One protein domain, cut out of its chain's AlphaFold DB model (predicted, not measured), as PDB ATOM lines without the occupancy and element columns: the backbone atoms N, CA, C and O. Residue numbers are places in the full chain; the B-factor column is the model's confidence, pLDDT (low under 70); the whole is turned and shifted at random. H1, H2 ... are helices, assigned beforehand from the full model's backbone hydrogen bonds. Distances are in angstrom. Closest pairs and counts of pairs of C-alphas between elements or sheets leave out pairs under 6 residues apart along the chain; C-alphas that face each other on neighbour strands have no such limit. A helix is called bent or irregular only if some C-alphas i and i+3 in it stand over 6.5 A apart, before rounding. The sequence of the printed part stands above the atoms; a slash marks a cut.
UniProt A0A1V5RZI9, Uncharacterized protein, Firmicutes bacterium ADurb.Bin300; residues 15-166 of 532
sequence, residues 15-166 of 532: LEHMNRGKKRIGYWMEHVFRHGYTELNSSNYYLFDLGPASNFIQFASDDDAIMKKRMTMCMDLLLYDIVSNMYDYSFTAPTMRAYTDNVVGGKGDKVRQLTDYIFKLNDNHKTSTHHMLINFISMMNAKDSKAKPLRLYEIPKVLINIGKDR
ATOM      1  N   LEU A  15     -47.359 -29.017  26.458       93.06
ATOM      2  CA  LEU A  15     -48.398 -28.316  25.700       93.06
ATOM      3  C   LEU A  15     -48.577 -26.852  26.145       93.06
ATOM      4  O   LEU A  15     -48.733 -25.961  25.310       93.06
ATOM      5  N   GLU A  16     -48.525 -26.583  27.449       94.62
ATOM      6  CA  GLU A  16     -48.636 -25.228  28.002       94.62
ATOM      7  C   GLU A  16     -47.421 -24.376  27.613       94.62
ATOM      8  O   GLU A  16     -47.572 -23.215  27.222       94.62
ATOM      9  N   HIS A  17     -46.222 -24.967  27.643       92.31
ATOM     10  CA  HIS A  17     -45.005 -24.340  27.126       92.31
ATOM     11  C   HIS A  17     -45.119 -23.992  25.645       92.31
ATOM     12  O   HIS A  17     -44.821 -22.858  25.258       92.31
ATOM     13  N   MET A  18     -45.573 -24.942  24.823       91.56
ATOM     14  CA  MET A  18     -45.756 -24.728  23.391       91.56
ATOM     15  C   MET A  18     -46.741 -23.583  23.130       91.56
ATOM     16  O   MET A  18     -46.429 -22.683  22.355       91.56
ATOM     17  N   ASN A  19     -47.889 -23.559  23.811       92.62
ATOM     18  CA  ASN A  19     -48.899 -22.511  23.637       92.62
ATOM     19  C   ASN A  19     -48.382 -21.124  24.049       92.62
ATOM     20  O   ASN A  19     -48.624 -20.137  23.351       92.62
ATOM     21  N   ARG A  20     -47.609 -21.043  25.140       93.25
ATOM     22  CA  ARG A  20     -46.932 -19.804  25.553       93.25
ATOM     23  C   ARG A  20     -45.938 -19.335  24.485       93.25
ATOM     24  O   ARG A  20     -45.920 -18.156  24.141       93.25
ATOM     25  N   GLY A  21     -45.152 -20.260  23.933       93.75
ATOM     26  CA  GLY A  21     -44.225 -19.998  22.831       93.75
ATOM     27  C   GLY A  21     -44.934 -19.489  21.577       93.75
ATOM     28  O   GLY A  21     -44.558 -18.444  21.052       93.75
ATOM     29  N   LYS A  22     -46.012 -20.158  21.145       94.81
ATOM     30  CA  LYS A  22     -46.815 -19.760  19.976       94.81
ATOM     31  C   LYS A  22     -47.316 -18.323  20.085       94.81
ATOM     32  O   LYS A  22     -47.140 -17.547  19.152       94.81
ATOM     33  N   LYS A  23     -47.869 -17.944  21.242       95.94
ATOM     34  CA  LYS A  23     -48.355 -16.580  21.491       95.94
ATOM     35  C   LYS A  23     -47.240 -15.537  21.331       95.94
ATOM     36  O   LYS A  23     -47.419 -14.540  20.640       95.94
ATOM     37  N   ARG A  24     -46.072 -15.792  21.928       96.94
ATOM     38  CA  ARG A  24     -44.903 -14.896  21.876       96.94
ATOM     39  C   ARG A  24     -44.319 -14.772  20.472       96.94
ATOM     40  O   ARG A  24     -44.022 -13.665  20.038       96.94
ATOM     41  N   ILE A  25     -44.201 -15.891  19.757       97.12
ATOM     42  CA  ILE A  25     -43.748 -15.913  18.361       97.12
ATOM     43  C   ILE A  25     -44.739 -15.154  17.475       97.12
ATOM     44  O   ILE A  25     -44.312 -14.385  16.624       97.12
ATOM     45  N   GLY A  26     -46.049 -15.303  17.706       97.06
ATOM     46  CA  GLY A  26     -47.091 -14.535  17.019       97.06
ATOM     47  C   GLY A  26     -46.904 -13.024  17.156       97.06
ATOM     48  O   GLY A  26     -46.861 -12.326  16.145       97.06
ATOM     49  N   TYR A  27     -46.714 -12.533  18.385       97.06
ATOM     50  CA  TYR A  27     -46.446 -11.112  18.630       97.06
ATOM     51  C   TYR A  27     -45.139 -10.635  17.997       97.06
ATOM     52  O   TYR A  27     -45.085  -9.539  17.449       97.06
ATOM     53  N   TRP A  28     -44.087 -11.454  18.058       97.19
ATOM     54  CA  TRP A  28     -42.812 -11.120  17.433       97.19
ATOM     55  C   TRP A  28     -42.926 -11.029  15.907       97.19
ATOM     56  O   TRP A  28     -42.454 -10.056  15.330       97.19
ATOM     57  N   MET A  29     -43.600 -11.984  15.253       97.75
ATOM     58  CA  MET A  29     -43.806 -11.956  13.799       97.75
ATOM     59  C   MET A  29     -44.591 -10.716  13.366       97.75
ATOM     60  O   MET A  29     -44.233 -10.083  12.377       97.75
ATOM     61  N   GLU A  30     -45.623 -10.339  14.122       96.88
ATOM     62  CA  GLU A  30     -46.422  -9.147  13.830       96.88
ATOM     63  C   GLU A  30     -45.579  -7.879  13.971       96.88
ATOM     64  O   GLU A  30     -45.587  -7.021  13.087       96.88
ATOM     65  N   HIS A  31     -44.789  -7.792  15.045       96.12
ATOM     66  CA  HIS A  31     -43.876  -6.679  15.261       96.12
ATOM     67  C   HIS A  31     -42.846  -6.562  14.131       96.12
ATOM     68  O   HIS A  31     -42.664  -5.477  13.584       96.12
ATOM     69  N   VAL A  32     -42.217  -7.674  13.731       97.00
ATOM     70  CA  VAL A  32     -41.251  -7.704  12.625       97.00
ATOM     71  C   VAL A  32     -41.903  -7.304  11.304       97.00
ATOM     72  O   VAL A  32     -41.322  -6.526  10.550       97.00
ATOM     73  N   PHE A  33     -43.116  -7.777  11.016       97.81
ATOM     74  CA  PHE A  33     -43.806  -7.400   9.786       97.81
ATOM     75  C   PHE A  33     -44.123  -5.898   9.751       97.81
ATOM     76  O   PHE A  33     -43.791  -5.213   8.781       97.81
ATOM     77  N   ARG A  34     -44.706  -5.359  10.829       96.06
ATOM     78  CA  ARG A  34     -45.153  -3.957  10.887       96.06
ATOM     79  C   ARG A  34     -43.999  -2.967  11.058       96.06
ATOM     80  O   ARG A  34     -44.022  -1.893  10.461       96.06
ATOM     81  N   HIS A  35     -42.981  -3.316  11.843       96.38
ATOM     82  CA  HIS A  35     -41.925  -2.389  12.263       96.38
ATOM     83  C   HIS A  35     -40.517  -2.794  11.832       96.38
ATOM     84  O   HIS A  35     -39.626  -1.953  11.894       96.38
ATOM     85  N   GLY A  36     -40.309  -4.015  11.342       96.81
ATOM     86  CA  GLY A  36     -38.995  -4.560  11.005       96.81
ATOM     87  C   GLY A  36     -38.249  -5.146  12.203       96.81
ATOM     88  O   GLY A  36     -38.756  -5.191  13.322       96.81
ATOM     89  N   TYR A  37     -37.033  -5.619  11.945       96.94
ATOM     90  CA  TYR A  37     -36.157  -6.195  12.963       96.94
ATOM     91  C   TYR A  37     -35.573  -5.106  13.868       96.94
ATOM     92  O   TYR A  37     -35.109  -4.078  13.375       96.94
ATOM     93  N   THR A  38     -35.557  -5.346  15.182       93.69
ATOM     94  CA  THR A  38     -34.976  -4.408  16.156       93.69
ATOM     95  C   THR A  38     -33.485  -4.197  15.893       93.69
ATOM     96  O   THR A  38     -33.035  -3.062  15.744       93.69
ATOM     97  N   GLU A  39     -32.741  -5.294  15.718       93.38
ATOM     98  CA  GLU A  39     -31.300  -5.296  15.435       93.38
ATOM     99  C   GLU A  39     -31.025  -5.053  13.943       93.38
ATOM    100  O   GLU A  39     -30.263  -5.783  13.305       93.38
ATOM    101  N   LEU A  40     -31.679  -4.029  13.383       95.56
ATOM    102  CA  LEU A  40     -31.633  -3.652  11.972       95.56
ATOM    103  C   LEU A  40     -30.205  -3.684  11.427       95.56
ATOM    104  O   LEU A  40     -29.300  -3.066  11.989       95.56
ATOM    105  N   ASN A  41     -30.054  -4.343  10.282       96.50
ATOM    106  CA  ASN A  41     -28.834  -4.512   9.501       96.50
ATOM    107  C   ASN A  41     -27.639  -5.097  10.266       96.50
ATOM    108  O   ASN A  41     -26.488  -4.954   9.846       96.50
ATOM    109  N   SER A  42     -27.885  -5.783  11.377       94.88
ATOM    110  CA  SER A  42     -26.821  -6.401  12.148       94.88
ATOM    111  C   SER A  42     -26.250  -7.613  11.425       94.88
ATOM    112  O   SER A  42     -26.862  -8.684  11.383       94.88
ATOM    113  N   SER A  43     -25.026  -7.473  10.909       89.31
ATOM    114  CA  SER A  43     -24.316  -8.587  10.275       89.31
ATOM    115  C   SER A  43     -24.045  -9.737  11.251       89.31
ATOM    116  O   SER A  43     -23.875 -10.871  10.816       89.31
ATOM    117  N   ASN A  44     -24.060  -9.488  12.565       89.25
ATOM    118  CA  ASN A  44     -23.928 -10.536  13.574       89.25
ATOM    119  C   ASN A  44     -25.267 -11.214  13.909       89.25
ATOM    120  O   ASN A  44     -25.303 -12.439  14.050       89.25
ATOM    121  N   TYR A  45     -26.345 -10.434  14.047       93.31
ATOM    122  CA  TYR A  45     -27.612 -10.905  14.615       93.31
ATOM    123  C   TYR A  45     -28.648 -11.371  13.589       93.31
ATOM    124  O   TYR A  45     -29.425 -12.265  13.901       93.31
ATOM    125  N   TYR A  46     -28.580 -10.932  12.329       95.25
ATOM    126  CA  TYR A  46     -29.500 -11.429  11.294       95.25
ATOM    127  C   TYR A  46     -29.435 -12.951  11.107       95.25
ATOM    128  O   TYR A  46     -30.441 -13.591  10.811       95.25
ATOM    129  N   LEU A  47     -28.277 -13.579  11.337       94.06
ATOM    130  CA  LEU A  47     -28.186 -15.042  11.327       94.06
ATOM    131  C   LEU A  47     -28.886 -15.686  12.538       94.06
ATOM    132  O   LEU A  47     -29.424 -16.787  12.405       94.06
ATOM    133  N   PHE A  48     -28.921 -15.010  13.692       94.19
ATOM    134  CA  PHE A  48     -29.668 -15.448  14.876       94.19
ATOM    135  C   PHE A  48     -31.183 -15.310  14.719       94.19
ATOM    136  O   PHE A  48     -31.896 -16.044  15.392       94.19
ATOM    137  N   ASP A  49     -31.670 -14.467  13.807       95.75
ATOM    138  CA  ASP A  49     -33.079 -14.436  13.398       95.75
ATOM    139  C   ASP A  49     -33.384 -15.481  12.313       95.75
ATOM    140  O   ASP A  49     -34.370 -16.220  12.388       95.75
ATOM    141  N   LEU A  50     -32.499 -15.595  11.315       96.88
ATOM    142  CA  LEU A  50     -32.646 -16.519  10.189       96.88
ATOM    143  C   LEU A  50     -32.723 -17.979  10.650       96.88
ATOM    144  O   LEU A  50     -33.544 -18.751  10.149       96.88
ATOM    145  N   GLY A  51     -31.861 -18.380  11.587       96.44
ATOM    146  CA  GLY A  51     -31.775 -19.767  12.037       96.44
ATOM    147  C   GLY A  51     -33.064 -20.277  12.701       96.44
ATOM    148  O   GLY A  51     -33.626 -21.270  12.232       96.44
ATOM    149  N   PRO A  52     -33.585 -19.610  13.748       96.38
ATOM    150  CA  PRO A  52     -34.849 -19.967  14.383       96.38
ATOM    151  C   PRO A  52     -36.044 -19.840  13.440       96.38
ATOM    152  O   PRO A  52     -36.913 -20.708  13.480       96.38
ATOM    153  N   ALA A  53     -36.076 -18.835  12.554       98.06
ATOM    154  CA  ALA A  53     -37.114 -18.736  11.530       98.06
ATOM    155  C   ALA A  53     -37.109 -19.964  10.600       98.06
ATOM    156  O   ALA A  53     -38.163 -20.536  10.324       98.06
ATOM    157  N   SER A  54     -35.921 -20.427  10.195       98.25
ATOM    158  CA  SER A  54     -35.757 -21.639   9.378       98.25
ATOM    159  C   SER A  54     -36.256 -22.885  10.107       98.25
ATOM    160  O   SER A  54     -37.022 -23.670   9.553       98.25
ATOM    161  N   ASN A  55     -35.891 -23.036  11.383       97.00
ATOM    162  CA  ASN A  55     -36.368 -24.147  12.206       97.00
ATOM    163  C   ASN A  55     -37.887 -24.106  12.394       97.00
ATOM    164  O   ASN A  55     -38.540 -25.146  12.331       97.00
ATOM    165  N   PHE A  56     -38.469 -22.923  12.591       97.50
ATOM    166  CA  PHE A  56     -39.914 -22.781  12.725       97.50
ATOM    167  C   PHE A  56     -40.635 -23.194  11.435       97.50
ATOM    168  O   PHE A  56     -41.560 -23.998  11.492       97.50
ATOM    169  N   ILE A  57     -40.186 -22.714  10.270       97.88
ATOM    170  CA  ILE A  57     -40.760 -23.093   8.967       97.88
ATOM    171  C   ILE A  57     -40.635 -24.605   8.731       97.88
ATOM    172  O   ILE A  57     -41.579 -25.229   8.247       97.88
ATOM    173  N   GLN A  58     -39.497 -25.199   9.098       96.62
ATOM    174  CA  GLN A  58     -39.231 -26.616   8.868       96.62
ATOM    175  C   GLN A  58     -40.009 -27.557   9.792       96.62
ATOM    176  O   GLN A  58     -40.435 -28.621   9.344       96.62
ATOM    177  N   PHE A  59     -40.168 -27.204  11.069       95.00
ATOM    178  CA  PHE A  59     -40.633 -28.142  12.096       95.00
ATOM    179  C   PHE A  59     -41.991 -27.798  12.721       95.00
ATOM    180  O   PHE A  59     -42.509 -28.611  13.486       95.00
ATOM    181  N   ALA A  60     -42.580 -26.630  12.443       94.75
ATOM    182  CA  ALA A  60     -43.900 -26.302  12.983       94.75
ATOM    183  C   ALA A  60     -45.001 -27.227  12.426       94.75
ATOM    184  O   ALA A  60     -44.971 -27.632  11.257       94.75
ATOM    185  N   SER A  61     -45.991 -27.534  13.272       91.06
ATOM    186  CA  SER A  61     -47.123 -28.414  12.939       91.06
ATOM    187  C   SER A  61     -47.919 -27.875  11.754       91.06
ATOM    188  O   SER A  61     -47.967 -26.667  11.522       91.06
ATOM    189  N   ASP A  62     -48.584 -28.754  11.010       90.62
ATOM    190  CA  ASP A  62     -49.515 -28.353   9.950       90.62
ATOM    191  C   ASP A  62     -50.724 -27.578  10.482       90.62
ATOM    192  O   ASP A  62     -51.214 -26.686   9.793       90.62
ATOM    193  N   ASP A  63     -51.100 -27.788  11.746       93.12
ATOM    194  CA  ASP A  63     -52.109 -26.970  12.438       93.12
ATOM    195  C   ASP A  63     -51.698 -25.488  12.550       93.12
ATOM    196  O   ASP A  63     -52.541 -24.608  12.702       93.12
ATOM    197  N   ASP A  64     -50.395 -25.194  12.445       94.62
ATOM    198  CA  ASP A  64     -49.824 -23.846  12.506       94.62
ATOM    199  C   ASP A  64     -49.520 -23.275  11.108       94.62
ATOM    200  O   ASP A  64     -48.661 -22.402  10.955       94.62
ATOM    201  N   ALA A  65     -50.207 -23.752  10.062       95.38
ATOM    202  CA  ALA A  65     -49.964 -23.360   8.670       95.38
ATOM    203  C   ALA A  65     -49.910 -21.835   8.450       95.38
ATOM    204  O   ALA A  65     -49.001 -21.345   7.777       95.38
ATOM    205  N   ILE A  66     -50.823 -21.065   9.059       96.06
ATOM    206  CA  ILE A  66     -50.816 -19.597   8.938       96.06
ATOM    207  C   ILE A  66     -49.585 -18.965   9.605       96.06
ATOM    208  O   ILE A  66     -48.982 -18.049   9.051       96.06
ATOM    209  N   MET A  67     -49.142 -19.488  10.755       97.44
ATOM    210  CA  MET A  67     -47.917 -19.019  11.411       97.44
ATOM    211  C   MET A  67     -46.682 -19.372  10.584       97.44
ATOM    212  O   MET A  67     -45.779 -18.549  10.475       97.44
ATOM    213  N   LYS A  68     -46.649 -20.557   9.954       97.75
ATOM    214  CA  LYS A  68     -45.581 -20.923   9.011       97.75
ATOM    215  C   LYS A  68     -45.501 -19.918   7.862       97.75
ATOM    216  O   LYS A  68     -44.406 -19.467   7.528       97.75
ATOM    217  N   LYS A  69     -46.645 -19.501   7.303       97.88
ATOM    218  CA  LYS A  69     -46.692 -18.453   6.269       97.88
ATOM    219  C   LYS A  69     -46.189 -17.111   6.791       97.88
ATOM    220  O   LYS A  69     -45.304 -16.542   6.171       97.88
ATOM    221  N   ARG A  70     -46.651 -16.651   7.953       98.25
ATOM    222  CA  ARG A  70     -46.187 -15.395   8.576       98.25
ATOM    223  C   ARG A  70     -44.680 -15.391   8.856       98.25
ATOM    224  O   ARG A  70     -44.000 -14.440   8.494       98.25
ATOM    225  N   MET A  71     -44.134 -16.487   9.384       98.56
ATOM    226  CA  MET A  71     -42.687 -16.641   9.586       98.56
ATOM    227  C   MET A  71     -41.915 -16.600   8.259       98.56
ATOM    228  O   MET A  71     -40.843 -16.003   8.179       98.56
ATOM    229  N   THR A  72     -42.478 -17.199   7.206       98.56
ATOM    230  CA  THR A  72     -41.921 -17.129   5.847       98.56
ATOM    231  C   THR A  72     -41.822 -15.679   5.364       98.56
ATOM    232  O   THR A  72     -40.794 -15.298   4.811       98.56
ATOM    233  N   MET A  73     -42.841 -14.853   5.629       98.75
ATOM    234  CA  MET A  73     -42.823 -13.424   5.290       98.75
ATOM    235  C   MET A  73     -41.751 -12.667   6.074       98.75
ATOM    236  O   MET A  73     -41.029 -11.869   5.488       98.75
ATOM    237  N   CYS A  74     -41.598 -12.934   7.378       98.62
ATOM    238  CA  CYS A  74     -40.514 -12.342   8.170       98.62
ATOM    239  C   CYS A  74     -39.143 -12.665   7.555       98.62
ATOM    240  O   CYS A  74     -38.318 -11.773   7.380       98.62
ATOM    241  N   MET A  75     -38.930 -13.920   7.142       98.69
ATOM    242  CA  MET A  75     -37.707 -14.323   6.446       98.69
ATOM    243  C   MET A  75     -37.515 -13.579   5.117       98.69
ATOM    244  O   MET A  75     -36.400 -13.146   4.834       98.69
ATOM    245  N   ASP A  76     -38.574 -13.370   4.328       98.81
ATOM    246  CA  ASP A  76     -38.485 -12.559   3.107       98.81
ATOM    247  C   ASP A  76     -38.068 -11.111   3.406       98.81
ATOM    248  O   ASP A  76     -37.243 -10.554   2.683       98.81
ATOM    249  N   LEU A  77     -38.596 -10.509   4.479       98.62
ATOM    250  CA  LEU A  77     -38.235  -9.153   4.905       98.62
ATOM    251  C   LEU A  77     -36.778  -9.063   5.367       98.62
ATOM    252  O   LEU A  77     -36.089  -8.113   5.004       98.62
ATOM    253  N   LEU A  78     -36.282 -10.066   6.097       98.44
ATOM    254  CA  LEU A  78     -34.869 -10.149   6.476       98.44
ATOM    255  C   LEU A  78     -33.972 -10.229   5.239       98.44
ATOM    256  O   LEU A  78     -32.979  -9.508   5.134       98.44
ATOM    257  N   LEU A  79     -34.327 -11.086   4.276       98.44
ATOM    258  CA  LEU A  79     -33.583 -11.187   3.024       98.44
ATOM    259  C   LEU A  79     -33.653  -9.884   2.224       98.44
ATOM    260  O   LEU A  79     -32.640  -9.496   1.646       98.44
ATOM    261  N   TYR A  80     -34.798  -9.194   2.214       98.44
ATOM    262  CA  TYR A  80     -34.936  -7.881   1.589       98.44
ATOM    263  C   TYR A  80     -34.019  -6.835   2.232       98.44
ATOM    264  O   TYR A  80     -33.303  -6.141   1.506       98.44
ATOM    265  N   ASP A  81     -33.978  -6.748   3.565       97.81
ATOM    266  CA  ASP A  81     -33.066  -5.847   4.278       97.81
ATOM    267  C   ASP A  81     -31.610  -6.115   3.860       97.81
ATOM    268  O   ASP A  81     -30.881  -5.174   3.549       97.81
ATOM    269  N   ILE A  82     -31.208  -7.387   3.734       97.44
ATOM    270  CA  ILE A  82     -29.867  -7.764   3.260       97.44
ATOM    271  C   ILE A  82     -29.620  -7.306   1.821       97.44
ATOM    272  O   ILE A  82     -28.660  -6.581   1.557       97.44
ATOM    273  N   VAL A  83     -30.458  -7.729   0.868       97.31
ATOM    274  CA  VAL A  83     -30.183  -7.501  -0.562       97.31
ATOM    275  C   VAL A  83     -30.342  -6.039  -0.977       97.31
ATOM    276  O   VAL A  83     -29.717  -5.619  -1.949       97.31
ATOM    277  N   SER A  84     -31.154  -5.262  -0.255       96.75
ATOM    278  CA  SER A  84     -31.321  -3.827  -0.501       96.75
ATOM    279  C   SER A  84     -30.182  -2.986   0.083       96.75
ATOM    280  O   SER A  84     -29.902  -1.917  -0.451       96.75
ATOM    281  N   ASN A  85     -29.491  -3.469   1.123       95.75
ATOM    282  CA  ASN A  85     -28.421  -2.729   1.802       95.75
ATOM    283  C   ASN A  85     -27.006  -3.254   1.535       95.75
ATOM    284  O   ASN A  85     -26.040  -2.603   1.931       95.75
ATOM    285  N   MET A  86     -26.841  -4.404   0.885       93.56
ATOM    286  CA  MET A  86     -25.517  -4.874   0.483       93.56
ATOM    287  C   MET A  86     -24.978  -4.101  -0.726       93.56
ATOM    288  O   MET A  86     -25.723  -3.702  -1.623       93.56
ATOM    289  N   TYR A  87     -23.655  -3.987  -0.798       93.62
ATOM    290  CA  TYR A  87     -22.946  -3.480  -1.963       93.62
ATOM    291  C   TYR A  87     -21.866  -4.479  -2.381       93.62
ATOM    292  O   TYR A  87     -21.086  -4.950  -1.555       93.62
ATOM    293  N   ASP A  88     -21.871  -4.854  -3.661       90.00
ATOM    294  CA  ASP A  88     -20.996  -5.892  -4.223       90.00
ATOM    295  C   ASP A  88     -20.931  -7.182  -3.373       90.00
ATOM    296  O   ASP A  88     -19.871  -7.703  -3.020       90.00
ATOM    297  N   TYR A  89     -22.114  -7.669  -2.977       91.12
ATOM    298  CA  TYR A  89     -22.320  -8.852  -2.125       91.12
ATOM    299  C   TYR A  89     -21.743  -8.763  -0.702       91.12
ATOM    300  O   TYR A  89     -21.874  -9.720   0.062       91.12
ATOM    301  N   SER A  90     -21.128  -7.637  -0.330       88.81
ATOM    302  CA  SER A  90     -20.724  -7.336   1.039       88.81
ATOM    303  C   SER A  90     -21.839  -6.593   1.765       88.81
ATOM    304  O   SER A  90     -22.374  -5.592   1.283       88.81
ATOM    305  N   PHE A  91     -22.181  -7.089   2.945       92.31
ATOM    306  CA  PHE A  91     -23.194  -6.543   3.820       92.31
ATOM    307  C   PHE A  91     -22.536  -5.785   4.974       92.31
ATOM    308  O   PHE A  91     -22.224  -6.309   6.044       92.31
ATOM    309  N   THR A  92     -22.305  -4.500   4.737       92.38
ATOM    310  CA  THR A  92     -21.937  -3.545   5.780       92.38
ATOM    311  C   THR A  92     -22.731  -2.279   5.523       92.38
ATOM    312  O   THR A  92     -22.547  -1.613   4.505       92.38
ATOM    313  N   ALA A  93     -23.664  -2.014   6.428       95.06
ATOM    314  CA  ALA A  93     -24.669  -0.968   6.347       95.06
ATOM    315  C   ALA A  93     -24.813  -0.312   7.731       95.06
ATOM    316  O   ALA A  93     -24.367  -0.900   8.724       95.06
ATOM    317  N   PRO A  94     -25.436   0.877   7.839       97.19
ATOM    318  CA  PRO A  94     -25.791   1.436   9.131       97.19
ATOM    319  C   PRO A  94     -26.648   0.414   9.875       97.19
ATOM    320  O   PRO A  94     -27.570  -0.163   9.291       97.19
ATOM    321  N   THR A  95     -26.306   0.158  11.132       97.00
ATOM    322  CA  THR A  95     -26.824  -0.964  11.918       97.00
ATOM    323  C   THR A  95     -27.097  -0.545  13.352       97.00
ATOM    324  O   THR A  95     -26.396   0.305  13.906       97.00
ATOM    325  N   MET A  96     -28.102  -1.163  13.972       95.44
ATOM    326  CA  MET A  96     -28.387  -0.978  15.397       95.44
ATOM    327  C   MET A  96     -27.496  -1.825  16.305       95.44
ATOM    328  O   MET A  96     -27.422  -1.571  17.510       95.44
ATOM    329  N   ARG A  97     -26.769  -2.797  15.745       93.19
ATOM    330  CA  ARG A  97     -25.869  -3.646  16.520       93.19
ATOM    331  C   ARG A  97     -24.665  -4.110  15.710       93.19
ATOM    332  O   ARG A  97     -24.810  -4.753  14.673       93.19
ATOM    333  N   ALA A  98     -23.477  -3.814  16.220       92.56
ATOM    334  CA  ALA A  98     -22.211  -4.274  15.677       92.56
ATOM    335  C   ALA A  98     -21.151  -4.430  16.778       92.56
ATOM    336  O   ALA A  98     -21.227  -3.823  17.851       92.56
ATOM    337  N   TYR A  99     -20.149  -5.250  16.482       93.94
ATOM    338  CA  TYR A  99     -18.908  -5.385  17.236       93.94
ATOM    339  C   TYR A  99     -17.726  -4.870  16.405       93.94
ATOM    340  O   TYR A  99     -17.884  -4.531  15.231       93.94
ATOM    341  N   THR A 100     -16.545  -4.796  17.022       93.81
ATOM    342  CA  THR A 100     -15.338  -4.199  16.426       93.81
ATOM    343  C   THR A 100     -14.969  -4.806  15.071       93.81
ATOM    344  O   THR A 100     -14.583  -4.070  14.169       93.81
ATOM    345  N   ASP A 101     -15.133  -6.117  14.882       92.44
ATOM    346  CA  ASP A 101     -14.881  -6.755  13.589       92.44
ATOM    347  C   ASP A 101     -16.005  -6.483  12.573       92.44
ATOM    348  O   ASP A 101     -15.741  -6.332  11.387       92.44
ATOM    349  N   ASN A 102     -17.263  -6.362  13.003       92.25
ATOM    350  CA  ASN A 102     -18.400  -6.191  12.090       92.25
ATOM    351  C   ASN A 102     -18.429  -4.832  11.381       92.25
ATOM    352  O   ASN A 102     -18.916  -4.756  10.253       92.25
ATOM    353  N   VAL A 103     -17.944  -3.767  12.030       92.44
ATOM    354  CA  VAL A 103     -18.027  -2.391  11.491       92.44
ATOM    355  C   VAL A 103     -17.046  -2.123  10.347       92.44
ATOM    356  O   VAL A 103     -17.206  -1.147   9.621       92.44
ATOM    357  N   VAL A 104     -16.050  -2.992  10.156       91.69
ATOM    358  CA  VAL A 104     -14.965  -2.808   9.177       91.69
ATOM    359  C   VAL A 104     -15.075  -3.712   7.937       91.69
ATOM    360  O   VAL A 104     -14.145  -3.767   7.132       91.69
ATOM    361  N   GLY A 105     -16.182  -4.446   7.779       87.06
ATOM    362  CA  GLY A 105     -16.401  -5.352   6.646       87.06
ATOM    363  C   GLY A 105     -15.453  -6.563   6.613       87.06
ATOM    364  O   GLY A 105     -15.008  -7.075   7.641       87.06
ATOM    365  N   GLY A 106     -15.170  -7.088   5.416       86.25
ATOM    366  CA  GLY A 106     -14.273  -8.239   5.233       86.25
ATOM    367  C   GLY A 106     -14.802  -9.511   5.911       86.25
ATOM    368  O   GLY A 106     -15.966  -9.860   5.748       86.25
ATOM    369  N   LYS A 107     -13.971 -10.211   6.702       85.56
ATOM    370  CA  LYS A 107     -14.417 -11.383   7.497       85.56
ATOM    371  C   LYS A 107     -15.304 -10.998   8.697       85.56
ATOM    372  O   LYS A 107     -15.850 -11.872   9.382       85.56
ATOM    373  N   GLY A 108     -15.420  -9.703   8.982       85.44
ATOM    374  CA  GLY A 108     -16.352  -9.143   9.951       85.44
ATOM    375  C   GLY A 108     -17.811  -9.206   9.505       85.44
ATOM    376  O   GLY A 108     -18.704  -9.297  10.347       85.44
ATOM    377  N   ASP A 109     -18.051  -9.229   8.192       89.94
ATOM    378  CA  ASP A 109     -19.366  -9.438   7.591       89.94
ATOM    379  C   ASP A 109     -19.766 -10.917   7.703       89.94
ATOM    380  O   ASP A 109     -19.441 -11.746   6.850       89.94
ATOM    381  N   LYS A 110     -20.472 -11.273   8.784       88.94
ATOM    382  CA  LYS A 110     -20.910 -12.664   8.995       88.94
ATOM    383  C   LYS A 110     -22.057 -13.069   8.068       88.94
ATOM    384  O   LYS A 110     -22.260 -14.260   7.845       88.94
ATOM    385  N   VAL A 111     -22.774 -12.107   7.485       92.25
ATOM    386  CA  VAL A 111     -23.843 -12.361   6.508       92.25
ATOM    387  C   VAL A 111     -23.265 -12.740   5.140       92.25
ATOM    388  O   VAL A 111     -23.957 -13.386   4.352       92.25
ATOM    389  N   ARG A 112     -21.981 -12.462   4.871       91.62
ATOM    390  CA  ARG A 112     -21.327 -12.796   3.595       91.62
ATOM    391  C   ARG A 112     -21.497 -14.252   3.160       91.62
ATOM    392  O   ARG A 112     -21.704 -14.531   1.986       91.62
ATOM    393  N   GLN A 113     -21.439 -15.202   4.088       92.25
ATOM    394  CA  GLN A 113     -21.595 -16.620   3.742       92.25
ATOM    395  C   GLN A 113     -23.032 -16.972   3.327       92.25
ATOM    396  O   GLN A 113     -23.234 -17.869   2.506       92.25
ATOM    397  N   LEU A 114     -24.030 -16.252   3.851       94.31
ATOM    398  CA  LEU A 114     -25.413 -16.357   3.390       94.31
ATOM    399  C   LEU A 114     -25.563 -15.759   1.989       94.31
ATOM    400  O   LEU A 114     -26.171 -16.397   1.133       94.31
ATOM    401  N   THR A 115     -25.009 -14.569   1.727       94.38
ATOM    402  CA  THR A 115     -25.090 -13.962   0.388       94.38
ATOM    403  C   THR A 115     -24.352 -14.813  -0.647       94.38
ATOM    404  O   THR A 115     -24.912 -15.091  -1.707       94.38
ATOM    405  N   ASP A 116     -23.171 -15.343  -0.320       93.88
ATOM    406  CA  ASP A 116     -22.444 -16.297  -1.165       93.88
ATOM    407  C   ASP A 116     -23.309 -17.523  -1.523       93.88
ATOM    408  O   ASP A 116     -23.349 -17.925  -2.689       93.88
ATOM    409  N   TYR A 117     -24.055 -18.083  -0.559       94.69
ATOM    410  CA  TYR A 117     -24.986 -19.196  -0.788       94.69
ATOM    411  C   TYR A 117     -26.182 -18.795  -1.669       94.69
ATOM    412  O   TYR A 117     -26.460 -19.456  -2.672       94.69
ATOM    413  N   ILE A 118     -26.870 -17.697  -1.333       95.38
ATOM    414  CA  ILE A 118     -28.062 -17.206  -2.048       95.38
ATOM    415  C   ILE A 118     -27.738 -16.905  -3.516       95.38
ATOM    416  O   ILE A 118     -28.496 -17.273  -4.417       95.38
ATOM    417  N   PHE A 119     -26.597 -16.260  -3.768       95.50
ATOM    418  CA  PHE A 119     -26.161 -15.877  -5.111       95.50
ATOM    419  C   PHE A 119     -25.313 -16.946  -5.810       95.50
ATOM    420  O   PHE A 119     -24.961 -16.756  -6.975       95.50
ATOM    421  N   LYS A 120     -25.048 -18.082  -5.148       94.50
ATOM    422  CA  LYS A 120     -24.235 -19.199  -5.656       94.50
ATOM    423  C   LYS A 120     -22.836 -18.760  -6.102       94.50
ATOM    424  O   LYS A 120     -22.359 -19.175  -7.155       94.50
ATOM    425  N   LEU A 121     -22.200 -17.894  -5.316       93.19
ATOM    426  CA  LEU A 121     -20.879 -17.342  -5.627       93.19
ATOM    427  C   LEU A 121     -19.761 -18.338  -5.310       93.19
ATOM    428  O   LEU A 121     -18.761 -18.384  -6.021       93.19
ATOM    429  N   ASN A 122     -19.920 -19.115  -4.237       92.56
ATOM    430  CA  ASN A 122     -18.960 -20.115  -3.777       92.56
ATOM    431  C   ASN A 122     -19.594 -21.043  -2.714       92.56
ATOM    432  O   ASN A 122     -20.773 -20.933  -2.373       92.56
ATOM    433  N   ASP A 123     -18.776 -21.942  -2.164       90.38
ATOM    434  CA  ASP A 123     -19.153 -22.930  -1.148       90.38
ATOM    435  C   ASP A 123     -18.730 -22.553   0.291       90.38
ATOM    436  O   ASP A 123     -18.739 -23.407   1.179       90.38
ATOM    437  N   ASN A 124     -18.394 -21.286   0.565       88.25
ATOM    438  CA  ASN A 124     -17.904 -20.833   1.880       88.25
ATOM    439  C   ASN A 124     -18.890 -21.104   3.024       88.25
ATOM    440  O   ASN A 124     -18.495 -21.217   4.181       88.25
ATOM    441  N   HIS A 125     -20.178 -21.245   2.713       87.12
ATOM    442  CA  HIS A 125     -21.200 -21.630   3.680       87.12
ATOM    443  C   HIS A 125     -20.903 -22.978   4.371       87.12
ATOM    444  O   HIS A 125     -21.308 -23.177   5.514       87.12
ATOM    445  N   LYS A 126     -20.168 -23.894   3.717       86.00
ATOM    446  CA  LYS A 126     -19.783 -25.207   4.274       86.00
ATOM    447  C   LYS A 126     -18.770 -25.100   5.413       86.00
ATOM    448  O   LYS A 126     -18.679 -26.009   6.231       86.00
ATOM    449  N   THR A 127     -18.015 -24.007   5.461       81.00
ATOM    450  CA  THR A 127     -17.018 -23.722   6.499       81.00
ATOM    451  C   THR A 127     -17.472 -22.597   7.428       81.00
ATOM    452  O   THR A 127     -16.652 -22.026   8.149       81.00
ATOM    453  N   SER A 128     -18.772 -22.272   7.433       76.56
ATOM    454  CA  SER A 128     -19.336 -21.275   8.342       76.56
ATOM    455  C   SER A 128     -19.036 -21.628   9.792       76.56
ATOM    456  O   SER A 128     -19.486 -22.650  10.308       76.56
ATOM    457  N   THR A 129     -18.305 -20.742  10.465       67.69
ATOM    458  CA  THR A 129     -18.120 -20.794  11.918       67.69
ATOM    459  C   THR A 129     -19.341 -20.254  12.656       67.69
ATOM    460  O   THR A 129     -19.489 -20.479  13.855       67.69
ATOM    461  N   HIS A 130     -20.244 -19.565  11.950       71.75
ATOM    462  CA  HIS A 130     -21.500 -19.095  12.510       71.75
ATOM    463  C   HIS A 130     -22.551 -20.203  12.406       71.75
ATOM    464  O   HIS A 130     -23.151 -20.444  11.352       71.75
ATOM    465  N   HIS A 131     -22.743 -20.919  13.515       79.31
ATOM    466  CA  HIS A 131     -23.568 -22.127  13.591       79.31
ATOM    467  C   HIS A 131     -25.056 -21.900  13.292       79.31
ATOM    468  O   HIS A 131     -25.789 -22.871  13.143       79.31
ATOM    469  N   MET A 132     -25.530 -20.656  13.172       91.56
ATOM    470  CA  MET A 132     -26.943 -20.394  12.889       91.56
ATOM    471  C   MET A 132     -27.314 -20.599  11.414       91.56
ATOM    472  O   MET A 132     -28.428 -21.047  11.130       91.56
ATOM    473  N   LEU A 133     -26.381 -20.364  10.482       93.06
ATOM    474  CA  LEU A 133     -26.617 -20.496   9.037       93.06
ATOM    475  C   LEU A 133     -26.977 -21.936   8.622       93.06
ATOM    476  O   LEU A 133     -27.731 -22.140   7.668       93.06
ATOM    477  N   ILE A 134     -26.495 -22.941   9.361       92.69
ATOM    478  CA  ILE A 134     -26.771 -24.354   9.069       92.69
ATOM    479  C   ILE A 134     -28.269 -24.674   9.086       92.69
ATOM    480  O   ILE A 134     -28.710 -25.514   8.310       92.69
ATOM    481  N   ASN A 135     -29.060 -23.987   9.918       95.56
ATOM    482  CA  ASN A 135     -30.503 -24.213  10.009       95.56
ATOM    483  C   ASN A 135     -31.196 -23.815   8.696       95.56
ATOM    484  O   ASN A 135     -32.027 -24.561   8.186       95.56
ATOM    485  N   PHE A 136     -30.789 -22.689   8.097       96.56
ATOM    486  CA  PHE A 136     -31.297 -22.254   6.795       96.56
ATOM    487  C   PHE A 136     -30.905 -23.234   5.687       96.56
ATOM    488  O   PHE A 136     -31.754 -23.687   4.924       96.56
ATOM    489  N   ILE A 137     -29.633 -23.641   5.637       94.75
ATOM    490  CA  ILE A 137     -29.140 -24.604   4.637       94.75
ATOM    491  C   ILE A 137     -29.828 -25.968   4.793       94.75
ATOM    492  O   ILE A 137     -30.166 -26.606   3.794       94.75
ATOM    493  N   SER A 138     -30.043 -26.417   6.030       94.75
ATOM    494  CA  SER A 138     -30.757 -27.654   6.354       94.75
ATOM    495  C   SER A 138     -32.194 -27.604   5.838       94.75
ATOM    496  O   SER A 138     -32.605 -28.506   5.111       94.75
ATOM    497  N   MET A 139     -32.921 -26.518   6.118       97.19
ATOM    498  CA  MET A 139     -34.284 -26.307   5.623       97.19
ATOM    499  C   MET A 139     -34.337 -26.297   4.090       97.19
ATOM    500  O   MET A 139     -35.168 -26.988   3.496       97.19
ATOM    501  N   MET A 140     -33.432 -25.561   3.437       97.00
ATOM    502  CA  MET A 140     -33.364 -25.472   1.973       97.00
ATOM    503  C   MET A 140     -33.092 -26.831   1.311       97.00
ATOM    504  O   MET A 140     -33.598 -27.107   0.223       97.00
ATOM    505  N   ASN A 141     -32.317 -27.693   1.973       95.31
ATOM    506  CA  ASN A 141     -31.936 -29.017   1.480       95.31
ATOM    507  C   ASN A 141     -32.777 -30.162   2.066       95.31
ATOM    508  O   ASN A 141     -32.458 -31.331   1.822       95.31
ATOM    509  N   ALA A 142     -33.823 -29.854   2.835       96.31
ATOM    510  CA  ALA A 142     -34.613 -30.851   3.537       96.31
ATOM    511  C   ALA A 142     -35.303 -31.809   2.554       96.31
ATOM    512  O   ALA A 142     -35.823 -31.410   1.504       96.31
ATOM    513  N   LYS A 143     -35.313 -33.093   2.913       96.50
ATOM    514  CA  LYS A 143     -35.891 -34.178   2.118       96.50
ATOM    515  C   LYS A 143     -36.866 -34.991   2.960       96.50
ATOM    516  O   LYS A 143     -36.711 -35.071   4.176       96.50
ATOM    517  N   ASP A 144     -37.847 -35.592   2.303       93.69
ATOM    518  CA  ASP A 144     -38.728 -36.572   2.931       93.69
ATOM    519  C   ASP A 144     -38.015 -37.921   3.158       93.69
ATOM    520  O   ASP A 144     -36.851 -38.120   2.789       93.69
ATOM    521  N   SER A 145     -38.732 -38.884   3.744       93.12
ATOM    522  CA  SER A 145     -38.228 -40.239   4.005       93.12
ATOM    523  C   SER A 145     -37.844 -41.027   2.745       93.12
ATOM    524  O   SER A 145     -37.177 -42.053   2.850       93.12
ATOM    525  N   LYS A 146     -38.228 -40.555   1.553       95.25
ATOM    526  CA  LYS A 146     -37.896 -41.136   0.245       95.25
ATOM    527  C   LYS A 146     -36.834 -40.317  -0.500       95.25
ATOM    528  O   LYS A 146     -36.668 -40.481  -1.706       95.25
ATOM    529  N   ALA A 147     -36.113 -39.443   0.206       92.94
ATOM    530  CA  ALA A 147     -35.084 -38.554  -0.330       92.94
ATOM    531  C   ALA A 147     -35.581 -37.516  -1.362       92.94
ATOM    532  O   ALA A 147     -34.765 -36.913  -2.069       92.94
ATOM    533  N   LYS A 148     -36.892 -37.248  -1.435       96.00
ATOM    534  CA  LYS A 148     -37.456 -36.209  -2.306       96.00
ATOM    535  C   LYS A 148     -37.357 -34.835  -1.625       96.00
ATOM    536  O   LYS A 148     -37.692 -34.734  -0.447       96.00
ATOM    537  N   PRO A 149     -36.935 -33.764  -2.330       95.75
ATOM    538  CA  PRO A 149     -36.863 -32.421  -1.750       95.75
ATOM    539  C   PRO A 149     -38.228 -31.923  -1.262       95.75
ATOM    540  O   PRO A 149     -39.196 -31.955  -2.023       95.75
ATOM    541  N   LEU A 150     -38.279 -31.409  -0.030       95.44
ATOM    542  CA  LEU A 150     -39.500 -30.868   0.582       95.44
ATOM    543  C   LEU A 150     -39.858 -29.463   0.079       95.44
ATOM    544  O   LEU A 150     -41.027 -29.100   0.108       95.44
ATOM    545  N   ARG A 151     -38.870 -28.689  -0.403       94.12
ATOM    546  CA  ARG A 151     -39.046 -27.309  -0.911       94.12
ATOM    547  C   ARG A 151     -39.791 -26.402   0.082       94.12
ATOM    548  O   ARG A 151     -40.757 -25.735  -0.270       94.12
ATOM    549  N   LEU A 152     -39.325 -26.399   1.330       96.56
ATOM    550  CA  LEU A 152     -39.971 -25.702   2.449       96.56
ATOM    551  C   LEU A 152     -39.932 -24.173   2.323       96.56
ATOM    552  O   LEU A 152     -40.799 -23.489   2.859       96.56
ATOM    553  N   TYR A 153     -38.938 -23.646   1.610       97.69
ATOM    554  CA  TYR A 153     -38.784 -22.225   1.341       97.69
ATOM    555  C   TYR A 153     -38.292 -22.010  -0.090       97.69
ATOM    556  O   TYR A 153     -37.448 -22.753  -0.595       97.69
ATOM    557  N   GLU A 154     -38.817 -20.973  -0.734       96.75
ATOM    558  CA  GLU A 154     -38.381 -20.513  -2.047       96.75
ATOM    559  C   GLU A 154     -37.952 -19.055  -1.925       96.75
ATOM    560  O   GLU A 154     -38.773 -18.199  -1.587       96.75
ATOM    561  N   ILE A 155     -36.675 -18.778  -2.210       97.94
ATOM    562  CA  ILE A 155     -36.154 -17.409  -2.231       97.94
ATOM    563  C   ILE A 155     -36.841 -16.661  -3.385       97.94
ATOM    564  O   ILE A 155     -36.666 -17.068  -4.539       97.94
ATOM    565  N   PRO A 156     -37.582 -15.571  -3.116       98.50
ATOM    566  CA  PRO A 156     -38.279 -14.831  -4.158       98.50
ATOM    567  C   PRO A 156     -37.319 -14.330  -5.239       98.50
ATOM    568  O   PRO A 156     -36.304 -13.687  -4.951       98.50
ATOM    569  N   LYS A 157     -37.662 -14.569  -6.509       98.25
ATOM    570  CA  LYS A 157     -36.836 -14.151  -7.651       98.25
ATOM    571  C   LYS A 157     -36.604 -12.638  -7.674       98.25
ATOM    572  O   LYS A 157     -35.500 -12.198  -7.994       98.25
ATOM    573  N   VAL A 158     -37.604 -11.852  -7.271       98.69
ATOM    574  CA  VAL A 158     -37.489 -10.395  -7.139       98.69
ATOM    575  C   VAL A 158     -36.375  -9.977  -6.170       98.69
ATOM    576  O   VAL A 158     -35.617  -9.070  -6.496       98.69
ATOM    577  N   LEU A 159     -36.182 -10.675  -5.042       98.56
ATOM    578  CA  LEU A 159     -35.105 -10.365  -4.091       98.56
ATOM    579  C   LEU A 159     -33.721 -10.679  -4.681       98.56
ATOM    580  O   LEU A 159     -32.775  -9.913  -4.501       98.56
ATOM    581  N   ILE A 160     -33.611 -11.758  -5.464       98.06
ATOM    582  CA  ILE A 160     -32.389 -12.058  -6.228       98.06
ATOM    583  C   ILE A 160     -32.100 -10.951  -7.247       98.06
ATOM    584  O   ILE A 160     -30.950 -10.537  -7.389       98.06
ATOM    585  N   ASN A 161     -33.124 -10.467  -7.954       97.75
ATOM    586  CA  ASN A 161     -32.971  -9.380  -8.921       97.75
ATOM    587  C   ASN A 161     -32.540  -8.081  -8.225       97.75
ATOM    588  O   ASN A 161     -31.628  -7.422  -8.714       97.75
ATOM    589  N   ILE A 162     -33.129  -7.752  -7.070       97.62
ATOM    590  CA  ILE A 162     -32.774  -6.566  -6.275       97.62
ATOM    591  C   ILE A 162     -31.305  -6.621  -5.851       97.62
ATOM    592  O   ILE A 162     -30.577  -5.652  -6.042       97.62
ATOM    593  N   GLY A 163     -30.830  -7.764  -5.351       96.19
ATOM    594  CA  GLY A 163     -29.428  -7.908  -4.954       96.19
ATOM    595  C   GLY A 163     -28.424  -7.880  -6.114       96.19
ATOM    596  O   GLY A 163     -27.245  -7.559  -5.933       96.19
ATOM    597  N   LYS A 164     -28.881  -8.199  -7.329       95.69
ATOM    598  CA  LYS A 164     -28.087  -8.086  -8.561       95.69
ATOM    599  C   LYS A 164     -28.182  -6.715  -9.217       95.69
ATOM    600  O   LYS A 164     -27.408  -6.450 -10.132       95.69
ATOM    601  N   ASP A 165     -29.093  -5.857  -8.771       95.19
ATOM    602  CA  ASP A 165     -29.226  -4.517  -9.319       95.19
ATOM    603  C   ASP A 165     -27.938  -3.720  -9.061       95.19
ATOM    604  O   ASP A 165     -27.398  -3.683  -7.952       95.19
ATOM    605  N   ARG A 166     -27.412  -3.125 -10.130       91.50
ATOM    606  CA  ARG A 166     -26.225  -2.256 -10.130       91.50
ATOM    607  C   ARG A 166     -26.563  -0.837 -10.583       91.50
ATOM    608  O   ARG A 166     -25.676   0.002 -10.677       91.50
TER     609      ARG A 166
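Overview. This is residues 15 to 166 of the 532 residues of an uncharacterized protein of Firmicutes bacterium ADurb.Bin300 (UniProt A0A1V5RZI9). A long helix, H3, lies in the middle, with H2 folded back on it as a helical hairpin and with H1 and the short H7 packed on opposite sides of it. H6 packs on H2, the small pair of H4 and H5 lies beyond, and the first residues of H1, 15 to 21, stick out free. The printed part has 152 residues with seven named helices, H1 to H7 in chain order, and no named strand, so its class is all helix. The whole is compact, with a radius of gyration of the C-alphas of 15.7 A and spans of 45 by 36 by 29 A.

Arrangement. H3, residues 62 to 85, is the hub, touching three helices. It is irregular, with C-alphas 63 and 66 8.3 A apart, and has a kink of 32 degrees near residue 69. H2, residues 46 to 59, touches residues 68 to 78 of H3 in a hairpin, at a shallow tilt of 25 degrees, opposite ways; the closest C-alphas, of Ile 57 and Lys 68, are 5.3 A apart. H1, residues 15 to 35, touches H3 with residues 26 to 33 alone, the same way at a tilt of 35.3 degrees, only just steep; the closest C-alphas are those of Phe 33 and Cys 74, 6.2 A. H7, residues 157 to 164, touches residues 79 to 84 of H3, the same way at a shallow tilt of 21 degrees; the closest C-alphas, of Val 83 and Gly 163, are 4.5 A apart. H6, residues 133 to 140, touches H2 at 34.6 degrees, only just shallow, with the C-alphas of Gly 51 and Asn 135 closest, 5.0 A. H4, residues 112 to 119, and H5, residues 124 to 127, touch, closest at the C-alphas of Gln 113 and His 125, 5.0 A. H3 and H4 are near each other, and H1 and H2 are apart. Every O i to N i+4 pair is within hydrogen-bond range in H1, H4, H6 and H7; H2 has 9 of 10 and H3 18 of 20, and H5 is too short for such a pair.

Along the chain. H3 is 34.2 A from first to last C-alpha, from (-49.515, -28.353, 9.950) to (-28.421, -2.729, 1.802). H1 is 29.9 A long and begins at C-alpha 15, (-48.398, -28.316, 25.700). H2 is 20.1 A long; H7 ends at C-alpha 164, (-28.087, -8.086, -8.561).

Size, cuts and confidence. The C-alphas farthest apart, of Glu 16 and Arg 166, are 49.8 A apart. The printed part has no cut. The links H3 to H4, residues 86 to 111, and H6 to H7, residues 141 to 156, are long. The mean pLDDT of the printed part is 94.1, and residue 129 alone is under 70.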